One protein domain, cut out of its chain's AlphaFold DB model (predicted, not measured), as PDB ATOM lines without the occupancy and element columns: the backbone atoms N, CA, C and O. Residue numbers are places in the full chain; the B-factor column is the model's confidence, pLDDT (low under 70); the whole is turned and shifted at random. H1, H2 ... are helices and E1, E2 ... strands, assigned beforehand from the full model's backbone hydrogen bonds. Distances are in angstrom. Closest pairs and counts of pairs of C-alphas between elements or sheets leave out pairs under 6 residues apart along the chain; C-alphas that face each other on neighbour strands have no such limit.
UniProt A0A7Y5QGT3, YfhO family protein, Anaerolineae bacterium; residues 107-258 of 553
ATOM      1  N   ASP A 107     289.895 185.759 222.351       84.12
ATOM      2  CA  ASP A 107     289.526 186.775 221.372       84.12
ATOM      3  C   ASP A 107     288.814 187.981 221.993       84.12
ATOM      4  O   ASP A 107     288.929 189.074 221.440       84.12
ATOM      5  N   ALA A 108     288.195 187.838 223.176       83.94
ATOM      6  CA  ALA A 108     287.687 188.985 223.930       83.94
ATOM      7  C   ALA A 108     288.799 190.034 224.108       83.94
ATOM      8  O   ALA A 108     288.572 191.222 223.889       83.94
ATOM      9  N   PHE A 109     290.042 189.589 224.341       84.44
ATOM     10  CA  PHE A 109     291.226 190.450 224.350       84.44
ATOM     11  C   PHE A 109     291.850 190.656 222.958       84.44
ATOM     12  O   PHE A 109     292.044 191.795 222.541       84.44
ATOM     13  N   SER A 110     292.136 189.590 222.205       86.81
ATOM     14  CA  SER A 110     292.978 189.679 220.993       86.81
ATOM     15  C   SER A 110     292.270 190.143 219.713       86.81
ATOM     16  O   SER A 110     292.935 190.647 218.808       86.81
ATOM     17  N   ALA A 111     290.942 190.017 219.604       86.56
ATOM     18  CA  ALA A 111     290.228 190.397 218.384       86.56
ATOM     19  C   ALA A 111     290.192 191.918 218.205       86.56
ATOM     20  O   ALA A 111     289.727 192.641 219.083       86.56
ATOM     21  N   GLN A 112     290.615 192.429 217.055       87.75
ATOM     22  CA  GLN A 112     290.450 193.849 216.761       87.75
ATOM     23  C   GLN A 112     288.985 194.168 216.456       87.75
ATOM     24  O   GLN A 112     288.324 193.454 215.703       87.75
ATOM     25  N   ARG A 113     288.480 195.259 217.039       88.94
ATOM     26  CA  ARG A 113     287.176 195.823 216.679       88.94
ATOM     27  C   ARG A 113     287.331 196.791 215.513       88.94
ATOM     28  O   ARG A 113     288.423 197.288 215.214       88.94
ATOM     29  N   PHE A 114     286.215 197.066 214.852       88.12
ATOM     30  CA  PHE A 114     286.180 197.962 213.703       88.12
ATOM     31  C   PHE A 114     286.690 199.370 214.046       88.12
ATOM     32  O   PHE A 114     287.458 199.940 213.277       88.12
ATOM     33  N   SER A 115     286.348 199.894 215.227       88.69
ATOM     34  CA  SER A 115     286.809 201.203 215.709       88.69
ATOM     35  C   SER A 115     288.332 201.296 215.825       88.69
ATOM     36  O   SER A 115     288.918 202.264 215.346       88.69
ATOM     37  N   ILE A 116     288.983 200.263 216.374       90.81
ATOM     38  CA  ILE A 116     290.449 200.152 216.439       90.81
ATOM     39  C   ILE A 116     291.035 200.222 215.027       90.81
ATOM     40  O   ILE A 116     291.917 201.033 214.766       90.81
ATOM     41  N   SER A 117     290.499 199.423 214.100       90.19
ATOM     42  CA  SER A 117     290.995 199.360 212.718       90.19
ATOM     43  C   SER A 117     290.867 200.708 211.998       90.19
ATOM     44  O   SER A 117     291.806 201.153 211.342       90.19
ATOM     45  N   GLN A 118     289.724 201.384 212.155       89.25
ATOM     46  CA  GLN A 118     289.487 202.720 211.602       89.25
ATOM     47  C   GLN A 118     290.461 203.746 212.181       89.25
ATOM     48  O   GLN A 118     291.112 204.479 211.438       89.25
ATOM     49  N   MET A 119     290.617 203.763 213.505       89.50
ATOM     50  CA  MET A 119     291.506 204.707 214.170       89.50
ATOM     51  C   MET A 119     292.975 204.475 213.832       89.50
ATOM     52  O   MET A 119     293.694 205.454 213.689       89.50
ATOM     53  N   SER A 120     293.423 203.232 213.633       87.62
ATOM     54  CA  SER A 120     294.786 202.947 213.163       87.62
ATOM     55  C   SER A 120     295.059 203.491 211.754       87.62
ATOM     56  O   SER A 120     296.176 203.918 211.464       87.62
ATOM     57  N   VAL A 121     294.046 203.504 210.877       87.19
ATOM     58  CA  VAL A 121     294.148 204.126 209.546       87.19
ATOM     59  C   VAL A 121     294.179 205.649 209.675       87.19
ATOM     60  O   VAL A 121     295.046 206.301 209.095       87.19
ATOM     61  N   TYR A 122     293.280 206.221 210.474       83.62
ATOM     62  CA  TYR A 122     293.181 207.667 210.686       83.62
ATOM     63  C   TYR A 122     294.355 208.275 211.456       83.62
ATOM     64  O   TYR A 122     294.693 209.439 211.234       83.62
ATOM     65  N   SER A 123     294.998 207.501 212.329       76.94
ATOM     66  CA  SER A 123     296.237 207.883 213.001       76.94
ATOM     67  C   SER A 123     297.471 207.692 212.114       76.94
ATOM     68  O   SER A 123     298.575 208.040 212.525       76.94
ATOM     69  N   GLY A 124     297.308 207.183 210.886       66.81
ATOM     70  CA  GLY A 124     298.384 207.092 209.905       66.81
ATOM     71  C   GLY A 124     299.568 206.273 210.407       66.81
ATOM     72  O   GLY A 124     300.711 206.692 210.215       66.81
ATOM     73  N   ALA A 125     299.301 205.139 211.070       53.00
ATOM     74  CA  ALA A 125     300.319 204.232 211.594       53.00
ATOM     75  C   ALA A 125     301.324 203.836 210.486       53.00
ATOM     76  O   ALA A 125     301.096 202.896 209.729       53.00
ATOM     77  N   GLY A 126     302.422 204.594 210.353       48.59
ATOM     78  CA  GLY A 126     303.447 204.378 209.325       48.59
ATOM     79  C   GLY A 126     304.176 205.617 208.780       48.59
ATOM     80  O   GLY A 126     305.280 205.453 208.267       48.59
ATOM     81  N   ALA A 127     303.643 206.842 208.897       51.34
ATOM     82  CA  ALA A 127     304.286 208.048 208.342       51.34
ATOM     83  C   ALA A 127     304.977 208.894 209.435       51.34
ATOM     84  O   ALA A 127     304.346 209.668 210.149       51.34
ATOM     85  N   GLN A 128     306.292 208.709 209.593       61.72
ATOM     86  CA  GLN A 128     307.108 209.304 210.660       61.72
ATOM     87  C   GLN A 128     307.592 210.728 210.324       61.72
ATOM     88  O   GLN A 128     308.522 210.895 209.542       61.72
ATOM     89  N   SER A 129     307.005 211.731 210.986       62.06
ATOM     90  CA  SER A 129     307.654 213.002 211.384       62.06
ATOM     91  C   SER A 129     306.754 213.808 212.329       62.06
ATOM     92  O   SER A 129     307.242 214.400 213.287       62.06
ATOM     93  N   THR A 130     305.435 213.767 212.113       75.25
ATOM     94  CA  THR A 130     304.409 214.438 212.929       75.25
ATOM     95  C   THR A 130     303.528 213.421 213.660       75.25
ATOM     96  O   THR A 130     303.048 212.483 213.021       75.25
ATOM     97  N   PRO A 131     303.276 213.583 214.971       85.38
ATOM     98  CA  PRO A 131     302.350 212.722 215.696       85.38
ATOM     99  C   PRO A 131     300.914 212.911 215.178       85.38
ATOM    100  O   PRO A 131     300.534 214.039 214.856       85.38
ATOM    101  N   PRO A 132     300.099 211.843 215.119       87.00
ATOM    102  CA  PRO A 132     298.705 211.967 214.722       87.00
ATOM    103  C   PRO A 132     297.881 212.668 215.802       87.00
ATOM    104  O   PRO A 132     298.263 212.674 216.976       87.00
ATOM    105  N   GLY A 133     296.739 213.232 215.397       88.19
ATOM    106  CA  GLY A 133     295.780 213.859 216.307       88.19
ATOM    107  C   GLY A 133     295.211 212.864 217.321       88.19
ATOM    108  O   GLY A 133     295.132 211.660 217.057       88.19
ATOM    109  N   ARG A 134     294.818 213.369 218.491       90.69
ATOM    110  CA  ARG A 134     294.297 212.561 219.598       90.69
ATOM    111  C   ARG A 134     292.826 212.207 219.412       90.69
ATOM    112  O   ARG A 134     292.058 212.940 218.784       90.69
ATOM    113  N   LEU A 135     292.459 211.082 220.006       92.62
ATOM    114  CA  LEU A 135     291.095 210.638 220.240       92.62
ATOM    115  C   LEU A 135     290.620 211.094 221.628       92.62
ATOM    116  O   LEU A 135     291.391 211.086 222.588       92.62
ATOM    117  N   LEU A 136     289.336 211.414 221.749       93.06
ATOM    118  CA  LEU A 136     288.634 211.495 223.026       93.06
ATOM    119  C   LEU A 136     287.310 210.731 222.916       93.06
ATOM    120  O   LEU A 136     286.484 211.006 222.046       93.06
ATOM    121  N   SER A 137     287.125 209.747 223.790       92.38
ATOM    122  CA  SER A 137     285.869 209.008 223.903       92.38
ATOM    123  C   SER A 137     284.921 209.763 224.833       92.38
ATOM    124  O   SER A 137     285.325 210.174 225.916       92.38
ATOM    125  N   LEU A 138     283.674 209.956 224.402       91.31
ATOM    126  CA  LEU A 138     282.579 210.571 225.169       91.31
ATOM    127  C   LEU A 138     281.451 209.560 225.444       91.31
ATOM    128  O   LEU A 138     280.345 209.931 225.826       91.31
ATOM    129  N   SER A 139     281.699 208.281 225.165       88.81
ATOM    130  CA  SER A 139     280.721 207.204 225.311       88.81
ATOM    131  C   SER A 139     280.707 206.681 226.750       88.81
ATOM    132  O   SER A 139     281.758 206.420 227.357       88.81
ATOM    133  N   ASP A 140     279.499 206.504 227.284       81.75
ATOM    134  CA  ASP A 140     279.299 205.697 228.478       81.75
ATOM    135  C   ASP A 140     279.336 204.197 228.121       81.75
ATOM    136  O   ASP A 140     279.333 203.783 226.958       81.75
ATOM    137  N   LEU A 141     279.425 203.339 229.134       81.81
ATOM    138  CA  LEU A 141     279.473 201.892 228.918       81.81
ATOM    139  C   LEU A 141     278.073 201.256 228.842       81.81
ATOM    140  O   LEU A 141     277.974 200.039 228.942       81.81
ATOM    141  N   ARG A 142     276.988 202.037 228.675       82.12
ATOM    142  CA  ARG A 142     275.604 201.515 228.670       82.12
ATOM    143  C   ARG A 142     275.140 200.975 227.319       82.12
ATOM    144  O   ARG A 142     274.100 200.327 227.254       82.12
ATOM    145  N   PHE A 143     275.876 201.247 226.248       76.31
ATOM    146  CA  PHE A 143     275.569 200.710 224.923       76.31
ATOM    147  C   PHE A 143     275.911 199.223 224.795       76.31
ATOM    148  O   PHE A 143     276.891 198.743 225.366       76.31
ATOM    149  N   ASP A 144     275.168 198.551 223.927       71.25
ATOM    150  CA  ASP A 144     275.306 197.140 223.604       71.25
ATOM    151  C   ASP A 144     275.968 196.943 222.229       71.25
ATOM    152  O   ASP A 144     275.509 197.573 221.274       71.25
ATOM    153  N   PRO A 145     277.003 196.095 222.076       71.12
ATOM    154  CA  PRO A 145     277.578 195.796 220.767       71.12
ATOM    155  C   PRO A 145     276.514 195.363 219.744       71.12
ATOM    156  O   PRO A 145     275.679 194.497 220.017       71.12
ATOM    157  N   GLY A 146     276.564 195.913 218.527       73.12
ATOM    158  CA  GLY A 146     275.586 195.605 217.474       73.12
ATOM    159  C   GLY A 146     275.566 194.129 217.050       73.12
ATOM    160  O   GLY A 146     274.586 193.651 216.479       73.12
ATOM    161  N   ASP A 147     276.622 193.375 217.372       81.62
ATOM    162  CA  ASP A 147     276.769 191.938 217.136       81.62
ATOM    163  C   ASP A 147     276.382 191.059 218.340       81.62
ATOM    164  O   ASP A 147     276.668 189.856 218.330       81.62
ATOM    165  N   ARG A 148     275.693 191.605 219.355       87.94
ATOM    166  CA  ARG A 148     275.348 190.874 220.586       87.94
ATOM    167  C   ARG A 148     274.746 189.502 220.345       87.94
ATOM    168  O   ARG A 148     275.239 188.540 220.917       87.94
ATOM    169  N   ALA A 149     273.720 189.376 219.505       90.38
ATOM    170  CA  ALA A 149     273.058 188.085 219.290       90.38
ATOM    171  C   ALA A 149     274.029 187.015 218.748       90.38
ATOM    172  O   ALA A 149     273.958 185.846 219.129       90.38
ATOM    173  N   ALA A 150     274.974 187.417 217.890       89.88
ATOM    174  CA  ALA A 150     276.011 186.527 217.376       89.88
ATOM    175  C   ALA A 150     277.043 186.171 218.460       89.88
ATOM    176  O   ALA A 150     277.469 185.017 218.550       89.88
ATOM    177  N   LEU A 151     277.420 187.141 219.301       89.69
ATOM    178  CA  LEU A 151     278.305 186.922 220.445       89.69
ATOM    179  C   LEU A 151     277.662 186.005 221.496       89.69
ATOM    180  O   LEU A 151     278.309 185.058 221.931       89.69
ATOM    181  N   GLU A 152     276.392 186.215 221.849       91.38
ATOM    182  CA  GLU A 152     275.636 185.370 222.783       91.38
ATOM    183  C   GLU A 152     275.557 183.928 222.281       91.38
ATOM    184  O   GLU A 152     275.976 183.021 222.998       91.38
ATOM    185  N   ALA A 153     275.137 183.716 221.028       92.25
ATOM    186  CA  ALA A 153     275.061 182.380 220.437       92.25
ATOM    187  C   ALA A 153     276.420 181.661 220.451       92.25
ATOM    188  O   ALA A 153     276.511 180.454 220.691       92.25
ATOM    189  N   ARG A 154     277.503 182.409 220.219       90.06
ATOM    190  CA  ARG A 154     278.864 181.878 220.282       90.06
ATOM    191  C   ARG A 154     279.289 181.541 221.712       90.06
ATOM    192  O   ARG A 154     279.889 180.491 221.929       90.06
ATOM    193  N   TYR A 155     279.010 182.412 222.674       91.00
ATOM    194  CA  TYR A 155     279.316 182.192 224.085       91.00
ATOM    195  C   TYR A 155     278.525 181.016 224.667       91.00
ATOM    196  O   TYR A 155     279.090 180.213 225.410       91.00
ATOM    197  N   ASP A 156     277.265 180.856 224.261       90.69
ATOM    198  CA  ASP A 156     276.441 179.689 224.579       90.69
ATOM    199  C   ASP A 156     277.066 178.404 224.023       90.69
ATOM    200  O   ASP A 156     277.212 177.422 224.751       90.69
ATOM    201  N   ALA A 157     277.533 178.417 222.769       92.12
ATOM    202  CA  ALA A 157     278.209 177.267 222.164       92.12
ATOM    203  C   ALA A 157     279.521 176.879 222.876       92.12
ATOM    204  O   ALA A 157     279.949 175.726 222.804       92.12
ATOM    205  N   LEU A 158     280.159 177.826 223.570       89.25
ATOM    206  CA  LEU A 158     281.385 177.613 224.340       89.25
ATOM    207  C   LEU A 158     281.128 177.251 225.811       89.25
ATOM    208  O   LEU A 158     282.090 177.020 226.543       89.25
ATOM    209  N   ASN A 159     279.862 177.172 226.244       88.50
ATOM    210  CA  ASN A 159     279.478 176.851 227.622       88.50
ATOM    211  C   ASN A 159     280.172 177.741 228.677       88.50
ATOM    212  O   ASN A 159     280.488 177.286 229.780       88.50
ATOM    213  N   ILE A 160     280.423 179.017 228.357       86.06
ATOM    214  CA  ILE A 160     281.007 179.952 229.328       86.06
ATOM    215  C   ILE A 160     279.976 180.338 230.397       86.06
ATOM    216  O   ILE A 160     278.772 180.406 230.132       86.06
ATOM    217  N   THR A 161     280.447 180.610 231.616       85.31
ATOM    218  CA  THR A 161     279.584 181.021 232.733       85.31
ATOM    219  C   THR A 161     278.931 182.383 232.462       85.31
ATOM    220  O   THR A 161     279.416 183.172 231.650       85.31
ATOM    221  N   GLY A 162     277.829 182.687 233.158       86.62
ATOM    222  CA  GLY A 162     277.150 183.984 233.019       86.62
ATOM    223  C   GLY A 162     278.039 185.180 233.385       86.62
ATOM    224  O   GLY A 162     277.983 186.211 232.728       86.62
ATOM    225  N   GLU A 163     278.913 185.018 234.377       83.81
ATOM    226  CA  GLU A 163     279.856 186.057 234.802       83.81
ATOM    227  C   GLU A 163     280.978 186.275 233.776       83.81
ATOM    228  O   GLU A 163     281.235 187.407 233.374       83.81
ATOM    229  N   ALA A 164     281.566 185.194 233.243       85.44
ATOM    230  CA  ALA A 164     282.548 185.288 232.161       85.44
ATOM    231  C   ALA A 164     281.940 185.912 230.894       85.44
ATOM    232  O   ALA A 164     282.605 186.656 230.176       85.44
ATOM    233  N   ARG A 165     280.656 185.655 230.625       89.06
ATOM    234  CA  ARG A 165     279.921 186.292 229.528       89.06
ATOM    235  C   ARG A 165     279.786 187.799 229.723       89.06
ATOM    236  O   ARG A 165     280.051 188.536 228.779       89.06
ATOM    237  N   ALA A 166     279.405 188.251 230.918       86.06
ATOM    238  CA  ALA A 166     279.312 189.677 231.231       86.06
ATOM    239  C   ALA A 166     280.674 190.370 231.057       86.06
ATOM    240  O   ALA A 166     280.778 191.331 230.302       86.06
ATOM    241  N   LEU A 167     281.739 189.787 231.622       86.75
ATOM    242  CA  LEU A 167     283.109 190.284 231.451       86.75
ATOM    243  C   LEU A 167     283.536 190.353 229.978       86.75
ATOM    244  O   LEU A 167     284.218 191.295 229.569       86.75
ATOM    245  N   ALA A 168     283.148 189.367 229.165       89.19
ATOM    246  CA  ALA A 168     283.447 189.365 227.738       89.19
ATOM    247  C   ALA A 168     282.718 190.499 226.998       89.19
ATOM    248  O   ALA A 168     283.336 191.159 226.163       89.19
ATOM    249  N   PHE A 169     281.447 190.768 227.319       88.62
ATOM    250  CA  PHE A 169     280.705 191.902 226.755       88.62
ATOM    251  C   PHE A 169     281.303 193.246 227.163       88.62
ATOM    252  O   PHE A 169     281.565 194.070 226.287       88.62
ATOM    253  N   ASP A 170     281.616 193.431 228.445       87.81
ATOM    254  CA  ASP A 170     282.257 194.652 228.942       87.81
ATOM    255  C   ASP A 170     283.597 194.887 228.237       87.81
ATOM    256  O   ASP A 170     283.891 195.989 227.772       87.81
ATOM    257  N   THR A 171     284.394 193.828 228.068       88.38
ATOM    258  CA  THR A 171     285.677 193.895 227.355       88.38
ATOM    259  C   THR A 171     285.491 194.292 225.889       88.38
ATOM    260  O   THR A 171     286.238 195.129 225.374       88.38
ATOM    261  N   VAL A 172     284.501 193.713 225.200       89.50
ATOM    262  CA  VAL A 172     284.180 194.077 223.811       89.50
ATOM    263  C   VAL A 172     283.772 195.544 223.733       89.50
ATOM    264  O   VAL A 172     284.339 196.273 222.919       89.50
ATOM    265  N   LYS A 173     282.878 196.002 224.615       88.38
ATOM    266  CA  LYS A 173     282.430 197.397 224.657       88.38
ATOM    267  C   LYS A 173     283.595 198.354 224.910       88.38
ATOM    268  O   LYS A 173     283.763 199.299 224.142       88.38
ATOM    269  N   LEU A 174     284.449 198.091 225.904       89.19
ATOM    270  CA  LEU A 174     285.640 198.907 226.194       89.19
ATOM    271  C   LEU A 174     286.556 199.048 224.972       89.19
ATOM    272  O   LEU A 174     287.078 200.131 224.704       89.19
ATOM    273  N   LYS A 175     286.720 197.975 224.192       90.00
ATOM    274  CA  LYS A 175     287.506 197.987 222.951       90.00
ATOM    275  C   LYS A 175     286.829 198.758 221.828       90.00
ATOM    276  O   LYS A 175     287.513 199.451 221.080       90.00
ATOM    277  N   GLU A 176     285.509 198.658 221.701       89.81
ATOM    278  CA  GLU A 176     284.754 199.425 220.709       89.81
ATOM    279  C   GLU A 176     284.862 200.923 220.942       89.81
ATOM    280  O   GLU A 176     285.113 201.664 219.992       89.81
ATOM    281  N   VAL A 177     284.741 201.359 222.196       90.06
ATOM    282  CA  VAL A 177     284.812 202.782 222.551       90.06
ATOM    283  C   VAL A 177     286.224 203.286 222.815       90.06
ATOM    284  O   VAL A 177     286.384 204.458 223.158       90.06
ATOM    285  N   LEU A 178     287.232 202.416 222.665       89.56
ATOM    286  CA  LEU A 178     288.637 202.724 222.932       89.56
ATOM    287  C   LEU A 178     288.831 203.348 224.333       89.56
ATOM    288  O   LEU A 178     289.557 204.323 224.491       89.56
ATOM    289  N   ALA A 179     288.161 202.787 225.343       86.56
ATOM    290  CA  ALA A 179     288.274 203.179 226.753       86.56
ATOM    291  C   ALA A 179     289.262 202.269 227.507       86.56
ATOM    292  O   ALA A 179     289.719 201.272 226.958       86.56
ATOM    293  N   ALA A 180     289.589 202.583 228.762       77.12
ATOM    294  CA  ALA A 180     290.384 201.742 229.675       77.12
ATOM    295  C   ALA A 180     291.672 201.119 229.074       77.12
ATOM    296  O   ALA A 180     291.784 199.908 228.869       77.12
ATOM    297  N   ASN A 181     292.678 201.951 228.808       79.19
ATOM    298  CA  ASN A 181     294.028 201.641 228.299       79.19
ATOM    299  C   ASN A 181     294.086 201.023 226.896       79.19
ATOM    300  O   ASN A 181     295.180 200.804 226.366       79.19
ATOM    301  N   GLN A 182     292.940 200.783 226.255       86.06
ATOM    302  CA  GLN A 182     292.889 200.240 224.901       86.06
ATOM    303  C   GLN A 182     293.597 201.133 223.869       86.06
ATOM    304  O   GLN A 182     294.328 200.575 223.050       86.06
ATOM    305  N   PRO A 183     293.499 202.483 223.897       87.38
ATOM    306  CA  PRO A 183     294.238 203.318 222.949       87.38
ATOM    307  C   PRO A 183     295.752 203.070 222.988       87.38
ATOM    308  O   PRO A 183     296.374 202.930 221.936       87.38
ATOM    309  N   LEU A 184     296.335 202.926 224.188       84.62
ATOM    310  CA  LEU A 184     297.765 202.662 224.365       84.62
ATOM    311  C   LEU A 184     298.176 201.328 223.730       84.62
ATOM    312  O   LEU A 184     299.177 201.275 223.017       84.62
ATOM    313  N   LEU A 185     297.391 200.267 223.957       85.38
ATOM    314  CA  LEU A 185     297.654 198.933 223.405       85.38
ATOM    315  C   LEU A 185     297.744 198.947 221.870       85.38
ATOM    316  O   LEU A 185     298.530 198.199 221.292       85.38
ATOM    317  N   TRP A 186     296.965 199.815 221.223       86.00
ATOM    318  CA  TRP A 186     296.879 199.923 219.764       86.00
ATOM    319  C   TRP A 186     297.654 201.113 219.178       86.00
ATOM    320  O   TRP A 186     297.550 201.375 217.980       86.00
ATOM    321  N   GLY A 187     298.436 201.835 219.993       85.19
ATOM    322  CA  GLY A 187     299.220 202.992 219.545       85.19
ATOM    323  C   GLY A 187     298.369 204.168 219.050       85.19
ATOM    324  O   GLY A 187     298.815 204.937 218.200       85.19
ATOM    325  N   ILE A 188     297.140 204.298 219.549       88.69
ATOM    326  CA  ILE A 188     296.211 205.382 219.221       88.69
ATOM    327  C   ILE A 188     296.370 206.470 220.293       88.69
ATOM    328  O   ILE A 188     296.073 206.209 221.460       88.69
ATOM    329  N   PRO A 189     296.825 207.690 219.950       88.19
ATOM    330  CA  PRO A 189     296.925 208.760 220.934       88.19
ATOM    331  C   PRO A 189     295.548 209.147 221.472       88.19
ATOM    332  O   PRO A 189     294.623 209.390 220.700       88.19
ATOM    333  N   SER A 190     295.433 209.249 222.792       88.69
ATOM    334  CA  SER A 190     294.222 209.683 223.491       88.69
ATOM    335  C   SER A 190     294.523 210.912 224.343       88.69
ATOM    336  O   SER A 190     295.661 211.090 224.786       88.69
ATOM    337  N   VAL A 191     293.524 211.771 224.557       87.75
ATOM    338  CA  VAL A 191     293.593 212.801 225.608       87.75
ATOM    339  C   VAL A 191     293.337 212.202 226.983       87.75
ATOM    340  O   VAL A 191     293.915 212.687 227.949       87.75
ATOM    341  N   ASP A 192     292.519 211.152 227.077       85.31
ATOM    342  CA  ASP A 192     292.184 210.542 228.362       85.31
ATOM    343  C   ASP A 192     293.378 209.757 228.933       85.31
ATOM    344  O   ASP A 192     293.844 208.784 228.335       85.31
ATOM    345  N   GLY A 193     293.901 210.233 230.065       65.12
ATOM    346  CA  GLY A 193     295.144 209.778 230.683       65.12
ATOM    347  C   GLY A 193     294.996 208.665 231.725       65.12
ATOM    348  O   GLY A 193     295.924 207.872 231.871       65.12
ATOM    349  N   PHE A 194     293.858 208.552 232.422       62.44
ATOM    350  CA  PHE A 194     293.639 207.452 233.379       62.44
ATOM    351  C   PHE A 194     293.216 206.157 232.672       62.44
ATOM    352  O   PHE A 194     293.630 205.068 233.062       62.44
ATOM    353  N   ASP A 195     292.525 206.300 231.541       52.84
ATOM    354  CA  ASP A 195     292.246 205.239 230.572       52.84
ATOM    355  C   ASP A 195     293.434 205.038 229.589       52.84
ATOM    356  O   ASP A 195     293.232 204.553 228.474       52.84
ATOM    357  N   GLY A 196     294.673 205.407 229.965       47.72
ATOM    358  CA  GLY A 196     295.890 205.266 229.143       47.72
ATOM    359  C   GLY A 196     297.174 204.760 229.837       47.72
ATOM    360  O   GLY A 196     298.221 204.742 229.194       47.72
ATOM    361  N   GLY A 197     297.136 204.330 231.104       52.00
ATOM    362  CA  GLY A 197     298.201 203.521 231.727       52.00
ATOM    363  C   GLY A 197     299.270 204.264 232.542       52.00
ATOM    364  O   GLY A 197     300.201 203.625 233.033       52.00
ATOM    365  N   LEU A 198     299.143 205.578 232.744       54.06
ATOM    366  CA  LEU A 198     299.963 206.350 233.686       54.06
ATOM    367  C   LEU A 198     299.040 207.131 234.620       54.06
ATOM    368  O   LEU A 198     298.122 207.793 234.148       54.06
ATOM    369  N   LEU A 199     299.300 207.082 235.933       68.00
ATOM    370  CA  LEU A 199     298.572 207.925 236.882       68.00
ATOM    371  C   LEU A 199     298.716 209.393 236.443       68.00
ATOM    372  O   LEU A 199     299.850 209.877 236.320       68.00
ATOM    373  N   PRO A 200     297.603 210.089 236.168       76.31
ATOM    374  CA  PRO A 200     297.659 211.450 235.680       76.31
ATOM    375  C   PRO A 200     298.311 212.352 236.721       76.31
ATOM    376  O   PRO A 200     298.150 212.188 237.930       76.31
ATOM    377  N   THR A 201     299.086 213.326 236.248       85.06
ATOM    378  CA  THR A 201     299.687 214.305 237.151       85.06
ATOM    379  C   THR A 201     298.601 215.216 237.720       85.06
ATOM    380  O   THR A 201     297.579 215.462 237.081       85.06
ATOM    381  N   ARG A 202     298.861 215.826 238.881       86.56
ATOM    382  CA  ARG A 202     297.982 216.873 239.435       86.56
ATOM    383  C   ARG A 202     297.658 217.987 238.426       86.56
ATOM    384  O   ARG A 202     296.570 218.546 238.460       86.56
ATOM    385  N   PHE A 203     298.597 218.299 237.527       89.50
ATOM    386  CA  PHE A 203     298.426 219.326 236.499       89.50
ATOM    387  C   PHE A 203     297.507 218.862 235.373       89.50
ATOM    388  O   PHE A 203     296.715 219.661 234.892       89.50
ATOM    389  N   TYR A 204     297.570 217.584 234.993       89.12
ATOM    390  CA  TYR A 204     296.603 217.006 234.064       89.12
ATOM    391  C   TYR A 204     295.188 217.124 234.635       89.12
ATOM    392  O   TYR A 204     294.330 217.719 233.998       89.12
ATOM    393  N   THR A 205     294.978 216.664 235.871       87.38
ATOM    394  CA  THR A 205     293.674 216.729 236.550       87.38
ATOM    395  C   THR A 205     293.161 218.164 236.726       87.38
ATOM    396  O   THR A 205     291.958 218.410 236.690       87.38
ATOM    397  N   ALA A 206     294.064 219.131 236.914       89.69
ATOM    398  CA  ALA A 206     293.711 220.547 236.942       89.69
ATOM    399  C   ALA A 206     293.283 221.049 235.553       89.69
ATOM    400  O   ALA A 206     292.217 221.646 235.423       89.69
ATOM    401  N   PHE A 207     294.073 220.777 234.510       91.88
ATOM    402  CA  PHE A 207     293.789 221.209 233.141       91.88
ATOM    403  C   PHE A 207     292.492 220.606 232.588       91.88
ATOM    404  O   PHE A 207     291.687 221.317 231.991       91.88
ATOM    405  N   THR A 208     292.246 219.311 232.808       89.81
ATOM    406  CA  THR A 208     291.044 218.629 232.303       89.81
ATOM    407  C   THR A 208     289.747 219.186 232.882       89.81
ATOM    408  O   THR A 208     288.697 219.002 232.273       89.81
ATOM    409  N   ALA A 209     289.797 219.948 233.979       88.31
ATOM    410  CA  ALA A 209     288.648 220.701 234.474       88.31
ATOM    411  C   ALA A 209     288.147 221.777 233.484       88.31
ATOM    412  O   ALA A 209     287.016 222.235 233.621       88.31
ATOM    413  N   LEU A 210     288.954 222.183 232.493       90.19
ATOM    414  CA  LEU A 210     288.526 223.042 231.377       90.19
ATOM    415  C   LEU A 210     287.693 222.279 230.335       90.19
ATOM    416  O   LEU A 210     286.881 222.881 229.639       90.19
ATOM    417  N   LEU A 211     287.891 220.961 230.221       90.00
ATOM    418  CA  LEU A 211     287.164 220.100 229.283       90.00
ATOM    419  C   LEU A 211     285.800 219.663 229.829       90.00
ATOM    420  O   LEU A 211     284.983 219.153 229.066       90.00
ATOM    421  N   LEU A 212     285.553 219.846 231.127       87.31
ATOM    422  CA  LEU A 212     284.296 219.455 231.750       87.31
ATOM    423  C   LEU A 212     283.134 220.355 231.301       87.31
ATOM    424  O   LEU A 212     283.336 221.533 230.986       87.31
ATOM    425  N   PRO A 213     281.900 219.829 231.271       75.31
ATOM    426  CA  PRO A 213     280.752 220.570 230.769       75.31
ATOM    427  C   PRO A 213     280.435 221.755 231.685       75.31
ATOM    428  O   PRO A 213     280.315 221.588 232.897       75.31
ATOM    429  N   LYS A 214     280.189 222.943 231.112       65.06
ATOM    430  CA  LYS A 214     279.726 224.120 231.881       65.06
ATOM    431  C   LYS A 214     278.413 223.875 232.625       65.06
ATOM    432  O   LYS A 214     278.170 224.509 233.641       65.06
ATOM    433  N   ALA A 215     277.581 222.961 232.117       51.31
ATOM    434  CA  ALA A 215     276.327 222.553 232.750       51.31
ATOM    435  C   ALA A 215     276.530 221.922 234.140       51.31
ATOM    436  O   ALA A 215     275.590 221.883 234.928       51.31
ATOM    437  N   ILE A 216     277.750 221.474 234.450       53.59
ATOM    438  CA  ILE A 216     278.161 220.964 235.759       53.59
ATOM    439  C   ILE A 216     279.041 222.033 236.432       53.59
ATOM    440  O   ILE A 216     280.211 221.820 236.755       53.59
ATOM    441  N   GLU A 217     278.504 223.244 236.565       47.94
ATOM    442  CA  GLU A 217     279.186 224.373 237.197       47.94
ATOM    443  C   GLU A 217     279.543 224.004 238.653       47.94
ATOM    444  O   GLU A 217     278.674 223.659 239.452       47.94
ATOM    445  N   GLY A 218     280.841 224.003 238.985       55.06
ATOM    446  CA  GLY A 218     281.347 223.536 240.284       55.06
ATOM    447  C   GLY A 218     281.695 222.043 240.366       55.06
ATOM    448  O   GLY A 218     281.964 221.558 241.467       55.06
ATOM    449  N   ALA A 219     281.721 221.313 239.241       55.38
ATOM    450  CA  ALA A 219     282.213 219.935 239.206       55.38
ATOM    451  C   ALA A 219     283.600 219.832 239.872       55.38
ATOM    452  O   ALA A 219     284.491 220.630 239.548       55.38
ATOM    453  N   PRO A 220     283.824 218.858 240.776       59.31
ATOM    454  CA  PRO A 220     285.168 218.580 241.258       59.31
ATOM    455  C   PRO A 220     286.071 218.258 240.061       59.31
ATOM    456  O   PRO A 220     285.615 217.703 239.057       59.31
ATOM    457  N   ARG A 221     287.362 218.606 240.163       76.06
ATOM    458  CA  ARG A 221     288.379 218.165 239.193       76.06
ATOM    459  C   ARG A 221     288.217 216.661 238.937       76.06
ATOM    460  O   ARG A 221     287.796 215.935 239.837       76.06
ATOM    461  N   THR A 222     288.573 216.191 237.741       71.38
ATOM    462  CA  THR A 222     288.433 214.773 237.374       71.38
ATOM    463  C   THR A 222     289.040 213.879 238.460       71.38
ATOM    464  O   THR A 222     290.257 213.911 238.658       71.38
ATOM    465  N   LEU A 223     288.209 213.104 239.164       68.94
ATOM    466  CA  LEU A 223     288.669 212.168 240.191       68.94
ATOM    467  C   LEU A 223     289.615 211.163 239.534       68.94
ATOM    468  O   LEU A 223     289.259 210.533 238.536       68.94
ATOM    469  N   ASP A 224     290.846 211.103 240.036       70.81
ATOM    470  CA  ASP A 224     291.935 210.283 239.501       70.81
ATOM    471  C   ASP A 224     292.198 210.475 237.993       70.81
ATOM    472  O   ASP A 224     292.815 209.640 237.352       70.81
ATOM    473  N   GLY A 225     291.755 211.588 237.397       73.88
ATOM    474  CA  GLY A 225     291.918 211.859 235.965       73.88
ATOM    475  C   GLY A 225     291.065 211.003 235.023       73.88
ATOM    476  O   GLY A 225     291.387 210.942 233.836       73.88
ATOM    477  N   ARG A 226     289.979 210.391 235.518       80.94
ATOM    478  CA  ARG A 226     288.949 209.687 234.725       80.94
ATOM    479  C   ARG A 226     288.102 210.685 233.936       80.94
ATOM    480  O   ARG A 226     286.980 211.004 234.323       80.94
ATOM    481  N   LEU A 227     288.657 211.236 232.859       86.19
ATOM    482  CA  LEU A 227     288.013 212.319 232.118       86.19
ATOM    483  C   LEU A 227     286.735 211.844 231.417       86.19
ATOM    484  O   LEU A 227     285.693 212.465 231.610       86.19
ATOM    485  N   ARG A 228     286.784 210.744 230.651       87.75
ATOM    486  CA  ARG A 228     285.631 210.233 229.881       87.75
ATOM    487  C   ARG A 228     284.369 210.075 230.725       87.75
ATOM    488  O   ARG A 228     283.280 210.412 230.277       87.75
ATOM    489  N   GLU A 229     284.509 209.571 231.946       84.56
ATOM    490  CA  GLU A 229     283.371 209.298 232.831       84.56
ATOM    491  C   GLU A 229     282.664 210.556 233.333       84.56
ATOM    492  O   GLU A 229     281.518 210.482 233.760       84.56
ATOM    493  N   MET A 230     283.334 211.704 233.242       85.19
ATOM    494  CA  MET A 230     282.790 213.013 233.589       85.19
ATOM    495  C   MET A 230     282.241 213.763 232.361       85.19
ATOM    496  O   MET A 230     281.725 214.870 232.500       85.19
ATOM    497  N   LEU A 231     282.371 213.198 231.154       88.31
ATOM    498  CA  LEU A 231     281.928 213.799 229.886       88.31
ATOM    499  C   LEU A 231     280.596 213.226 229.397       88.31
ATOM    500  O   LEU A 231     280.292 213.218 228.203       88.31
ATOM    501  N   TYR A 232     279.793 212.762 230.341       84.44
ATOM    502  CA  TYR A 232     278.492 212.189 230.097       84.44
ATOM    503  C   TYR A 232     277.517 212.697 231.166       84.44
ATOM    504  O   TYR A 232     277.782 212.527 232.355       84.44
ATOM    505  N   ASP A 233     276.398 213.302 230.752       82.75
ATOM    506  CA  ASP A 233     275.362 213.783 231.672       82.75
ATOM    507  C   ASP A 233     273.979 213.862 230.997       82.75
ATOM    508  O   ASP A 233     273.842 214.218 229.818       82.75
ATOM    509  N   ASP A 234     272.920 213.583 231.760       77.56
ATOM    510  CA  ASP A 234     271.537 213.661 231.279       77.56
ATOM    511  C   ASP A 234     271.136 215.091 230.864       77.56
ATOM    512  O   ASP A 234     270.330 215.258 229.941       77.56
ATOM    513  N   ALA A 235     271.719 216.129 231.476       78.00
ATOM    514  CA  ALA A 235     271.517 217.533 231.113       78.00
ATOM    515  C   ALA A 235     272.060 217.857 229.711       78.00
ATOM    516  O   ALA A 235     271.488 218.677 228.982       78.00
ATOM    517  N   CYS A 236     273.129 217.174 229.289       80.50
ATOM    518  CA  CYS A 236     273.629 217.256 227.919       80.50
ATOM    519  C   CYS A 236     272.740 216.486 226.935       80.50
ATOM    520  O   CYS A 236     272.806 216.750 225.735       80.50
ATOM    521  N   GLY A 237     271.861 215.602 227.420       77.06
ATOM    522  CA  GLY A 237     271.144 214.638 226.587       77.06
ATOM    523  C   GLY A 237     272.047 213.494 226.134       77.06
ATOM    524  O   GLY A 237     271.810 212.932 225.071       77.06
ATOM    525  N   GLY A 238     273.091 213.187 226.910       85.25
ATOM    526  CA  GLY A 238     274.034 212.120 226.631       85.25
ATOM    527  C   GLY A 238     275.496 212.589 226.702       85.25
ATOM    528  O   GLY A 238     275.903 213.137 227.729       85.25
ATOM    529  N   PRO A 239     276.308 212.383 225.646       89.50
ATOM    530  CA  PRO A 239     277.694 212.844 225.623       89.50
ATOM    531  C   PRO A 239     277.766 214.373 225.725       89.50
ATOM    532  O   PRO A 239     277.140 215.098 224.949       89.50
ATOM    533  N   CYS A 240     278.568 214.874 226.656       88.69
ATOM    534  CA  CYS A 240     278.834 216.296 226.796       88.69
ATOM    535  C   CYS A 240     280.092 216.669 226.009       88.69
ATOM    536  O   CYS A 240     281.209 216.327 226.396       88.69
ATOM    537  N   PHE A 241     279.919 217.398 224.909       90.56
ATOM    538  CA  PHE A 241     281.039 217.848 224.085       90.56
ATOM    539  C   PHE A 241     281.773 219.017 224.760       90.56
ATOM    540  O   PHE A 241     281.138 220.038 225.043       90.56
ATOM    541  N   PRO A 242     283.096 218.908 224.992       91.38
ATOM    542  CA  PRO A 242     283.887 220.032 225.476       91.38
ATOM    543  C   PRO A 242     283.894 221.199 224.482       91.38
ATOM    544  O   PRO A 242     283.643 221.025 223.287       91.38
ATOM    545  N   GLU A 243     284.240 222.399 224.955       89.38
ATOM    546  CA  GLU A 243     284.375 223.552 224.060       89.38
ATOM    547  C   GLU A 243     285.430 223.283 222.965       89.38
ATOM    548  O   GLU A 243     286.535 222.821 223.279       89.38
ATOM    549  N   PRO A 244     285.161 223.643 221.691       89.94
ATOM    550  CA  PRO A 244     286.090 223.395 220.589       89.94
ATOM    551  C   PRO A 244     287.505 223.937 220.818       89.94
ATOM    552  O   PRO A 244     288.466 223.317 220.373       89.94
ATOM    553  N   ARG A 245     287.662 225.061 221.533       91.12
ATOM    554  CA  ARG A 245     288.979 225.650 221.840       91.12
ATOM    555  C   ARG A 245     289.878 224.727 222.670       91.12
ATOM    556  O   ARG A 245     291.078 224.673 222.424       91.12
ATOM    557  N   TRP A 246     289.309 223.936 223.580       92.62
ATOM    558  CA  TRP A 246     290.065 222.990 224.410       92.62
ATOM    559  C   TRP A 246     290.396 221.700 223.669       92.62
ATOM    560  O   TRP A 246     291.504 221.174 223.788       92.62
ATOM    561  N   LEU A 247     289.460 221.224 222.844       93.06
ATOM    562  CA  LEU A 247     289.698 220.102 221.936       93.06
ATOM    563  C   LEU A 247     290.824 220.434 220.950       93.06
ATOM    564  O   LEU A 247     291.728 219.630 220.751       93.06
ATOM    565  N   ARG A 248     290.831 221.656 220.413       90.88
ATOM    566  CA  ARG A 248     291.893 222.166 219.540       90.88
ATOM    567  C   ARG A 248     293.237 222.304 220.254       90.88
ATOM    568  O   ARG A 248     294.222 221.774 219.754       90.88
ATOM    569  N   LEU A 249     293.275 222.931 221.435       92.50
ATOM    570  CA  LEU A 249     294.508 223.083 222.223       92.50
ATOM    571  C   LEU A 249     295.157 221.730 222.535       92.50
ATOM    572  O   LEU A 249     296.371 221.594 222.467       92.50
ATOM    573  N   THR A 250     294.351 220.713 222.847       92.06
ATOM    574  CA  THR A 250     294.837 219.352 223.126       92.06
ATOM    575  C   THR A 250     295.201 218.555 221.870       92.06
ATOM    576  O   THR A 250     295.656 217.411 221.997       92.06
ATOM    577  N   ASP A 251     295.041 219.144 220.678       91.19
ATOM    578  CA  ASP A 251     295.146 218.479 219.377       91.19
ATOM    579  C   ASP A 251     294.285 217.200 219.348       91.19
ATOM    580  O   ASP A 251     294.712 216.114 218.950       91.19
ATOM    581  N   THR A 252     293.054 217.323 219.859       92.69
ATOM    582  CA  THR A 252     291.988 216.328 219.731       92.69
ATOM    583  C   THR A 252     291.356 216.472 218.363       92.69
ATOM    584  O   THR A 252     290.658 217.445 218.076       92.69
ATOM    585  N   ARG A 253     291.578 215.470 217.520       91.94
ATOM    586  CA  ARG A 253     291.042 215.429 216.162       91.94
ATOM    587  C   ARG A 253     289.797 214.567 216.060       91.94
ATOM    588  O   ARG A 253     288.938 214.859 215.235       91.94
ATOM    589  N   TYR A 254     289.694 213.526 216.880       93.81
ATOM    590  CA  TYR A 254     288.615 212.550 216.791       93.81
ATOM    591  C   TYR A 254     287.834 212.470 218.100       93.81
ATOM    592  O   TYR A 254     288.418 212.342 219.174       93.81
ATOM    593  N   LEU A 255     286.510 212.512 217.995       94.62
ATOM    594  CA  LEU A 255     285.577 212.332 219.103       94.62
ATOM    595  C   LEU A 255     284.745 211.086 218.842       94.62
ATOM    596  O   LEU A 255     284.104 210.980 217.795       94.62
ATOM    597  N   LEU A 256     284.759 210.153 219.786       93.62
ATOM    598  CA  LEU A 256     284.004 208.910 219.696       93.62
ATOM    599  C   LEU A 256     282.786 208.983 220.608       93.62
ATOM    600  O   LEU A 256     282.916 209.209 221.808       93.62
ATOM    601  N   THR A 257     281.608 208.745 220.044       92.19
ATOM    602  CA  THR A 257     280.357 208.569 220.790       92.19
ATOM    603  C   THR A 257     279.661 207.278 220.351       92.19
ATOM    604  O   THR A 257     280.187 206.517 219.536       92.19
ATOM    605  N   ASP A 258     278.480 207.007 220.894       88.31
ATOM    606  CA  ASP A 258     277.626 205.886 220.502       88.31
ATOM    607  C   ASP A 258     276.201 206.366 220.185       88.31
ATOM    608  O   ASP A 258     275.909 207.566 220.174       88.31
TER     609      ASP A 258
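AT A GLANCE: This is residues 107 to 258 of the 553 residues of the protein "YfhO family protein" of Anaerolineae bacterium (UniProt A0A7Y5QGT3). Two short parallel strands, E1 and E2, lie side by side near the middle of the domain; helices H3 and H4, joined by a tight link and running opposite ways at a steep tilt of 39 degrees, make one end of the longest axis, and H6 and H7 lie toward the other. H1 packs on H4, H2 meets one end of H4, and long loops make up much of the rest. The printed part has 152 residues, in the order H1 H2 E1 H3 H4 H5 H6 H7 E2, seven named helices and two named strands. It is mostly helix by its named elements, though these hold under half of the residues. The whole is compact, with a radius of gyration of the C-alphas of 16.6 A and spans of 49 by 41 by 27 A.

HOW THE PARTS SIT: E1, residues 134 to 137, and E2, residues 252 to 258, are parallel neighbours at 22 degrees, with N 136 and O 254 2.9 A apart and N 256 and O 136 3.0 A apart, both within hydrogen-bond range. The closest C-alphas of E2 and H7, residues 244 to 249, are those of Arg 253 and Leu 247, 7.5 A apart. H6, residues 202 to 210, is close to H7 but not clearly touching, with the C-alphas of Leu 210 and Trp 246 closest at 7.1 A. H4, residues 162 to 176, touches H2, residues 114 to 122, only at their ends, with its residues 175 to 176 alone; the closest C-alphas, of Ser 115 and Glu 176, are 5.7 A apart. H4 touches H1, residues 107 to 110, with its residues 168 to 172 alone; the closest C-alphas, of Ala 108 and Ala 168, are 5.7 A apart. H3, residues 148 to 157, is close to H4 but not clearly touching, with the C-alphas of Tyr 155 and Arg 165 closest at 6.8 A, at a steep tilt of 39 degrees, opposite ways. H5, residues 182 to 185, is close to H4 but not clearly touching, with the C-alphas of Lys 175 and Gln 182 closest at 6.2 A. E1, the five helices H3 to H7 and E2 form a strand-helix-strand unit, two parallel neighbour strands with helices between them in the chain. In H2, H3, H4 and H7 every O i to N i+4 pair is within hydrogen-bond range, in H6 3 of 5 are, and H1 and H5 are too short for such a pair.

IN THESE COORDINATES: H1 begins at C-alpha 107, (289.526, 186.775, 221.372). H4 spans 21.2 A from C-alpha 162 at (277.150, 183.984, 233.019), H3 14.0 A and H6 13.9 A. E2 spans 17.8 A and ends at C-alpha 258, (277.626, 205.886, 220.502).

THE WHOLE: The C-alphas of Asn 159 and Arg 245 are the two farthest apart, at 50.1 A. The printed part has no cut. The links H2 to E1, H5 to H6 and H6 to H7 are long, the last with 33 residues. Mean pLDDT of the printed part is 82.5, and it is under 70 at residues 124 to 129, 193 to 199, 214 to 220 and 223.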